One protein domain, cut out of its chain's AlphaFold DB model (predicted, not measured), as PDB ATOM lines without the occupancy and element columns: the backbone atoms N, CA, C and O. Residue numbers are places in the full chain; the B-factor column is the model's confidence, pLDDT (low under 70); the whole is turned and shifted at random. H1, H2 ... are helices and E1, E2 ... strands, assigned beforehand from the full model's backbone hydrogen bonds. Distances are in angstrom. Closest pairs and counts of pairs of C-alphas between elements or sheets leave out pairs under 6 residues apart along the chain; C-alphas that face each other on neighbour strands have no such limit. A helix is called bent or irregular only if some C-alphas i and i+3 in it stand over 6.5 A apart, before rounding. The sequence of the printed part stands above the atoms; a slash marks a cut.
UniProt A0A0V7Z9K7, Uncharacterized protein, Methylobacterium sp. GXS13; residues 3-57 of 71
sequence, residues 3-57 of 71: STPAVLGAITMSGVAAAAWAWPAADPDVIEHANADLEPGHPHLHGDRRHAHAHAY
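This is residues 3 to 57 of the 71 residues of an uncharacterized protein of Methylobacterium sp. GXS13 (UniProt A0A0V7Z9K7). A single straight helix, H1, sticks out from a small head made of a two-stranded hairpin, E1 and E2, and a long looping link between its strands. Residues 3 to 27, with H1 among them, stand free of the head and make much of the length. The printed part has 55 residues, with one named helix and two named strands in the order H1, E1, E2; the sheet is E1 - E2, antiparallel, and the class is mixed, helices and strands. The whole is extended, a rod spanning 58 by 24 by 16 A, with a radius of gyration of the C-alphas of 20.0 A.

E1, residues 30 to 34, and E2, residues 52 to 56, form an antiparallel hairpin with 148 degrees between their directions. The C-alphas of Val 30 and Ala 56 face each other at 4.3 A, and those of Ala 34 and Ala 52 at 5.0 A. N 53 and O 33 are within hydrogen-bond range at 3.2 A, as are N 33 and O 53 at 3.4 A. H1, residues 4 to 22, is apart from E2. In H1, every O i to N i+4 pair is within hydrogen-bond range.

E1 and E2 each measure 12.9 A from first to last C-alpha; E2 ends at C-alpha 56 (113.836, 73.881, 97.284). H1 measures 26.9 A, from C-alpha 4 at (121.515, 106.740, 115.346) to C-alpha 22 at (128.815, 89.663, 95.902), and is not bent.

The two C-alphas farthest apart, those of Ser 3 and Pro 40, are 58.7 A apart. The printed part has no cut. The link from E1 to E2, residues 35 to 51, is long, and the link from H1 to E1 is short. Mean pLDDT of the printed part is 80.4; residues 34 to 37, 40 and 45 to 54 are under 70.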
ATOM      1  N   SER A   3     121.744 111.030 115.500       91.56
ATOM      2  CA  SER A   3     122.702 110.344 114.623       91.56
ATOM      3  C   SER A   3     122.433 108.848 114.438       91.56
ATOM      4  O   SER A   3     122.811 108.289 113.413       91.56
ATOM      5  N   THR A   4     121.771 108.188 115.391       96.31
ATOM      6  CA  THR A   4     121.515 106.740 115.346       96.31
ATOM      7  C   THR A   4     120.827 106.276 114.054       96.31
ATOM      8  O   THR A   4     121.365 105.369 113.421       96.31
ATOM      9  N   PRO A   5     119.705 106.874 113.596       96.06
ATOM     10  CA  PRO A   5     119.065 106.431 112.356       96.06
ATOM     11  C   PRO A   5     119.952 106.630 111.120       96.06
ATOM     12  O   PRO A   5     119.938 105.787 110.229       96.06
ATOM     13  N   ALA A   6     120.763 107.694 111.075       97.06
ATOM     14  CA  ALA A   6     121.679 107.941 109.963       97.06
ATOM     15  C   ALA A   6     122.795 106.885 109.890       97.06
ATOM     16  O   ALA A   6     123.102 106.382 108.812       97.06
ATOM     17  N   VAL A   7     123.363 106.509 111.040       97.94
ATOM     18  CA  VAL A   7     124.381 105.449 111.120       97.94
ATOM     19  C   VAL A   7     123.796 104.102 110.704       97.94
ATOM     20  O   VAL A   7     124.394 103.402 109.891       97.94
ATOM     21  N   LEU A   8     122.612 103.750 111.214       97.81
ATOM     22  CA  LEU A   8     121.937 102.511 110.828       97.81
ATOM     23  C   LEU A   8     121.628 102.489 109.327       97.81
ATOM     24  O   LEU A   8     121.918 101.496 108.669       97.81
ATOM     25  N   GLY A   9     121.131 103.597 108.773       97.75
ATOM     26  CA  GLY A   9     120.868 103.724 107.340       97.75
ATOM     27  C   GLY A   9     122.120 103.518 106.488       97.75
ATOM     28  O   GLY A   9     122.078 102.771 105.512       97.75
ATOM     29  N   ALA A  10     123.251 104.109 106.882       98.31
ATOM     30  CA  ALA A  10     124.523 103.914 106.190       98.31
ATOM     31  C   ALA A  10     124.979 102.445 106.222       98.31
ATOM     32  O   ALA A  10     125.371 101.903 105.191       98.31
ATOM     33  N   ILE A  11     124.873 101.778 107.378       98.56
ATOM     34  CA  ILE A  11     125.204 100.352 107.517       98.56
ATOM     35  C   ILE A  11     124.306  99.499 106.613       98.56
ATOM     36  O   ILE A  11     124.806  98.644 105.881       98.56
ATOM     37  N   THR A  12     122.994  99.748 106.620       98.44
ATOM     38  CA  THR A  12     122.036  99.022 105.779       98.44
ATOM     39  C   THR A  12     122.345  99.204 104.297       98.44
ATOM     40  O   THR A  12     122.410  98.217 103.568       98.44
ATOM     41  N   MET A  13     122.584 100.438 103.844       98.62
ATOM     42  CA  MET A  13     122.907 100.708 102.442       98.62
ATOM     43  C   MET A  13     124.194 100.015 101.995       98.62
ATOM     44  O   MET A  13     124.214  99.408 100.925       98.62
ATOM     45  N   SER A  14     125.243 100.049 102.819       98.56
ATOM     46  CA  SER A  14     126.486  99.334 102.526       98.56
ATOM     47  C   SER A  14     126.268  97.822 102.446       98.56
ATOM     48  O   SER A  14     126.800  97.181 101.544       98.56
ATOM     49  N   GLY A  15     125.451  97.253 103.339       98.19
ATOM     50  CA  GLY A  15     125.091  95.835 103.303       98.19
ATOM     51  C   GLY A  15     124.342  95.445 102.027       98.19
ATOM     52  O   GLY A  15     124.686  94.450 101.396       98.19
ATOM     53  N   VAL A  16     123.372  96.259 101.601       98.19
ATOM     54  CA  VAL A  16     122.626  96.042 100.350       98.19
ATOM     55  C   VAL A  16     123.548  96.125  99.133       98.19
ATOM     56  O   VAL A  16     123.484  95.259  98.266       98.19
ATOM     57  N   ALA A  17     124.430  97.126  99.072       98.38
ATOM     58  CA  ALA A  17     125.381  97.267  97.972       98.38
ATOM     59  C   ALA A  17     126.368  96.090  97.910       98.38
ATOM     60  O   ALA A  17     126.631  95.560  96.832       98.38
ATOM     61  N   ALA A  18     126.873  95.643  99.065       98.00
ATOM     62  CA  ALA A  18     127.746  94.479  99.155       98.00
ATOM     63  C   ALA A  18     127.033  93.196  98.711       98.00
ATOM     64  O   ALA A  18     127.604  92.430  97.944       98.00
ATOM     65  N   ALA A  19     125.782  92.988  99.139       95.81
ATOM     66  CA  ALA A  19     124.974  91.857  98.696       95.81
ATOM     67  C   ALA A  19     124.761  91.901  97.180       95.81
ATOM     68  O   ALA A  19     125.086  90.938  96.503       95.81
ATOM     69  N   ALA A  20     124.322  93.032  96.624       95.56
ATOM     70  CA  ALA A  20     124.109  93.175  95.183       95.56
ATOM     71  C   ALA A  20     125.378  92.913  94.350       95.56
ATOM     72  O   ALA A  20     125.280  92.441  93.221       95.56
ATOM     73  N   TRP A  21     126.561  93.215  94.894       96.56
ATOM     74  CA  TRP A  21     127.839  92.979  94.221       96.56
ATOM     75  C   TRP A  21     128.361  91.545  94.379       96.56
ATOM     76  O   TRP A  21     128.902  90.983  93.430       96.56
ATOM     77  N   ALA A  22     128.232  90.961  95.572       94.56
ATOM     78  CA  ALA A  22     128.815  89.663  95.902       94.56
ATOM     79  C   ALA A  22     127.867  88.478  95.656       94.56
ATOM     80  O   ALA A  22     128.333  87.336  95.646       94.56
ATOM     81  N   TRP A  23     126.560  88.715  95.485       91.00
ATOM     82  CA  TRP A  23     125.600  87.636  95.257       91.00
ATOM     83  C   TRP A  23     125.895  86.928  93.928       91.00
ATOM     84  O   TRP A  23     126.078  87.591  92.901       91.00
ATOM     85  N   PRO A  24     125.935  85.587  93.901       87.75
ATOM     86  CA  PRO A  24     126.101  84.849  92.660       87.75
ATOM     87  C   PRO A  24     124.952  85.127  91.685       87.75
ATOM     88  O   PRO A  24     123.787  85.078  92.060       87.75
ATOM     89  N   ALA A  25     125.261  85.324  90.400       87.69
ATOM     90  CA  ALA A  25     124.222  85.439  89.368       87.69
ATOM     91  C   ALA A  25     123.398  84.145  89.205       87.69
ATOM     92  O   ALA A  25     122.251  84.184  88.773       87.69
ATOM     93  N   ALA A  26     124.003  83.000  89.534       83.94
ATOM     94  CA  ALA A  26     123.351  81.701  89.567       83.94
ATOM     95  C   ALA A  26     123.188  81.260  91.025       83.94
ATOM     96  O   ALA A  26     124.160  80.814  91.644       83.94
ATOM     97  N   ASP A  27     121.966  81.395  91.529       82.25
ATOM     98  CA  ASP A  27     121.535  80.988  92.865       82.25
ATOM     99  C   ASP A  27     120.237  80.169  92.733       82.25
ATOM    100  O   ASP A  27     119.142  80.731  92.748       82.25
ATOM    101  N   PRO A  28     120.337  78.866  92.412       83.25
ATOM    102  CA  PRO A  28     119.167  78.035  92.174       83.25
ATOM    103  C   PRO A  28     118.462  77.689  93.487       83.25
ATOM    104  O   PRO A  28     119.079  77.158  94.407       83.25
ATOM    105  N   ASP A  29     117.143  77.886  93.523       78.62
ATOM    106  CA  ASP A  29     116.320  77.506  94.678       78.62
ATOM    107  C   ASP A  29     116.337  75.991  94.926       78.62
ATOM    108  O   ASP A  29     116.291  75.536  96.069       78.62
ATOM    109  N   VAL A  30     116.404  75.197  93.851       80.62
ATOM    110  CA  VAL A  30     116.407  73.730  93.895       80.62
ATOM    111  C   VAL A  30     117.836  73.223  93.764       80.62
ATOM    112  O   VAL A  30     118.469  73.400  92.722       80.62
ATOM    113  N   ILE A  31     118.321  72.547  94.805       76.00
ATOM    114  CA  ILE A  31     119.652  71.936  94.829       76.00
ATOM    115  C   ILE A  31     119.505  70.428  95.020       76.00
ATOM    116  O   ILE A  31     118.838  69.969  95.950       76.00
ATOM    117  N   GLU A  32     120.137  69.655  94.137       72.81
ATOM    118  CA  GLU A  32     120.217  68.201  94.272       72.81
ATOM    119  C   GLU A  32     121.069  67.851  95.497       72.81
ATOM    120  O   GLU A  32     122.219  68.278  95.621       72.81
ATOM    121  N   HIS A  33     120.494  67.089  96.421       71.00
ATOM    122  CA  HIS A  33     121.182  66.617  97.616       71.00
ATOM    123  C   HIS A  33     120.834  65.151  97.879       71.00
ATOM    124  O   HIS A  33     119.731  64.676  97.586       71.00
ATOM    125  N   ALA A  34     121.814  64.426  98.418       66.38
ATOM    126  CA  ALA A  34     121.680  63.025  98.780       66.38
ATOM    127  C   ALA A  34     121.497  62.903 100.294       66.38
ATOM    128  O   ALA A  34     122.314  63.399 101.067       66.38
ATOM    129  N   ASN A  35     120.451  62.196 100.711       67.94
ATOM    130  CA  ASN A  35     120.216  61.850 102.112       67.94
ATOM    131  C   ASN A  35     120.756  60.438 102.388       67.94
ATOM    132  O   ASN A  35     119.986  59.510 102.621       67.94
ATOM    133  N   ALA A  36     122.080  60.265 102.292       64.25
ATOM    134  CA  ALA A  36     122.733  58.953 102.419       64.25
ATOM    135  C   ALA A  36     122.604  58.332 103.824       64.25
ATOM    136  O   ALA A  36     122.710  57.116 103.961       64.25
ATOM    137  N   ASP A  37     122.344  59.160 104.839       67.38
ATOM    138  CA  ASP A  37     122.252  58.744 106.242       67.38
ATOM    139  C   ASP A  37     120.828  58.337 106.670       67.38
ATOM    140  O   ASP A  37     120.626  57.892 107.800       67.38
ATOM    141  N   LEU A  38     119.821  58.496 105.799       74.75
ATOM    142  CA  LEU A  38     118.442  58.114 106.109       74.75
ATOM    143  C   LEU A  38     118.180  56.646 105.757       74.75
ATOM    144  O   LEU A  38     118.494  56.184 104.660       74.75
ATOM    145  N   GLU A  39     117.524  55.936 106.675       76.81
ATOM    146  CA  GLU A  39     117.086  54.554 106.469       76.81
ATOM    147  C   GLU A  39     116.174  54.452 105.224       76.81
ATOM    148  O   GLU A  39     115.273  55.291 105.050       76.81
ATOM    149  N   PRO A  40     116.339  53.422 104.371       68.12
ATOM    150  CA  PRO A  40     115.462  53.200 103.227       68.12
ATOM    151  C   PRO A  40     113.986  53.137 103.652       68.12
ATOM    152  O   PRO A  40     113.572  52.246 104.389       68.12
ATOM    153  N   GLY A  41     113.178  54.092 103.180       70.44
ATOM    154  CA  GLY A  41     111.754  54.202 103.525       70.44
ATOM    155  C   GLY A  41     111.403  55.307 104.524       70.44
ATOM    156  O   GLY A  41     110.219  55.480 104.821       70.44
ATOM    157  N   HIS A  42     112.381  56.091 104.995       70.94
ATOM    158  CA  HIS A  42     112.115  57.284 105.798       70.94
ATOM    159  C   HIS A  42     111.069  58.185 105.102       70.94
ATOM    160  O   HIS A  42     111.147  58.365 103.883       70.94
ATOM    161  N   PRO A  43     110.088  58.775 105.816       76.69
ATOM    162  CA  PRO A  43     109.034  59.586 105.193       76.69
ATOM    163  C   PRO A  43     109.564  60.745 104.340       76.69
ATOM    164  O   PRO A  43     108.946  61.119 103.352       76.69
ATOM    165  N   HIS A  44     110.746  61.270 104.673       71.75
ATOM    166  CA  HIS A  44     111.426  62.306 103.887       71.75
ATOM    167  C   HIS A  44     111.910  61.820 102.505       71.75
ATOM    168  O   HIS A  44     112.151  62.630 101.619       71.75
ATOM    169  N   LEU A  45     112.017  60.501 102.311       68.81
ATOM    170  CA  LEU A  45     112.367  59.865 101.041       68.81
ATOM    171  C   LEU A  45     111.125  59.524 100.186       68.81
ATOM    172  O   LEU A  45     111.256  59.167  99.013       68.81
ATOM    173  N   HIS A  46     109.907  59.607 100.743       62.38
ATOM    174  CA  HIS A  46     108.668  59.270 100.032       62.38
ATOM    175  C   HIS A  46     108.334  60.338  98.977       62.38
ATOM    176  O   HIS A  46     107.693  61.345  99.257       62.38
ATOM    177  N   GLY A  47     108.771  60.092  97.742       57.78
ATOM    178  CA  GLY A  47     108.538  60.962  96.586       57.78
ATOM    179  C   GLY A  47     109.551  60.759  95.463       57.78
ATOM    180  O   GLY A  47     109.214  60.972  94.302       57.78
ATOM    181  N   ASP A  48     110.748  60.256  95.784       55.16
ATOM    182  CA  ASP A  48     111.842  60.136  94.822       55.16
ATOM    183  C   ASP A  48     112.475  58.744  94.873       55.16
ATOM    184  O   ASP A  48     112.983  58.277  95.890       55.16
ATOM    185  N   ARG A  49     112.419  58.036  93.742       54.44
ATOM    186  CA  ARG A  49     112.789  56.613  93.630       54.44
ATOM    187  C   ARG A  49     114.304  56.354  93.685       54.44
ATOM    188  O   ARG A  49     114.715  55.214  93.475       54.44
ATOM    189  N   ARG A  50     115.144  57.378  93.884       53.16
ATOM    190  CA  ARG A  50     116.597  57.287  93.634       53.16
ATOM    191  C   ARG A  50     117.519  57.884  94.702       53.16
ATOM    192  O   ARG A  50     118.690  58.050  94.401       53.16
ATOM    193  N   HIS A  51     117.054  58.170  95.922       53.53
ATOM    194  CA  HIS A  51     117.875  58.782  96.995       53.53
ATOM    195  C   HIS A  51     118.500  60.158  96.655       53.53
ATOM    196  O   HIS A  51     119.175  60.747  97.498       53.53
ATOM    197  N   ALA A  52     118.263  60.679  95.450       55.34
ATOM    198  CA  ALA A  52     118.551  62.040  95.035       55.34
ATOM    199  C   ALA A  52     117.227  62.800  95.088       55.34
ATOM    200  O   ALA A  52     116.304  62.467  94.347       55.34
ATOM    201  N   HIS A  53     117.119  63.745  96.018       62.12
ATOM    202  CA  HIS A  53     115.924  64.557  96.206       62.12
ATOM    203  C   HIS A  53     116.188  65.949  95.640       62.12
ATOM    204  O   HIS A  53     117.125  66.627  96.061       62.12
ATOM    205  N   ALA A  54     115.362  66.384  94.689       63.84
ATOM    206  CA  ALA A  54     115.427  67.727  94.116       63.84
ATOM    207  C   ALA A  54     114.214  68.546  94.582       63.84
ATOM    208  O   ALA A  54     113.141  68.499  93.986       63.84
ATOM    209  N   HIS A  55     114.378  69.291  95.673       70.38
ATOM    210  CA  HIS A  55     113.394  70.259  96.164       70.38
ATOM    211  C   HIS A  55     114.087  71.564  96.561       70.38
ATOM    212  O   HIS A  55     115.319  71.629  96.590       70.38
ATOM    213  N   ALA A  56     113.296  72.609  96.825       76.25
ATOM    214  CA  ALA A  56     113.836  73.881  97.284       76.25
ATOM    215  C   ALA A  56     114.651  73.673  98.570       76.25
ATOM    216  O   ALA A  56     114.141  73.075  99.520       76.25
ATOM    217  N   TYR A  57     115.901  74.134  98.599       76.38
ATOM    218  CA  TYR A  57     116.767  73.914  99.754       76.38
ATOM    219  C   TYR A  57     116.362  74.855 100.892       76.38
ATOM    220  O   TYR A  57     116.450  76.076 100.776       76.38
TER     221      TYR A  57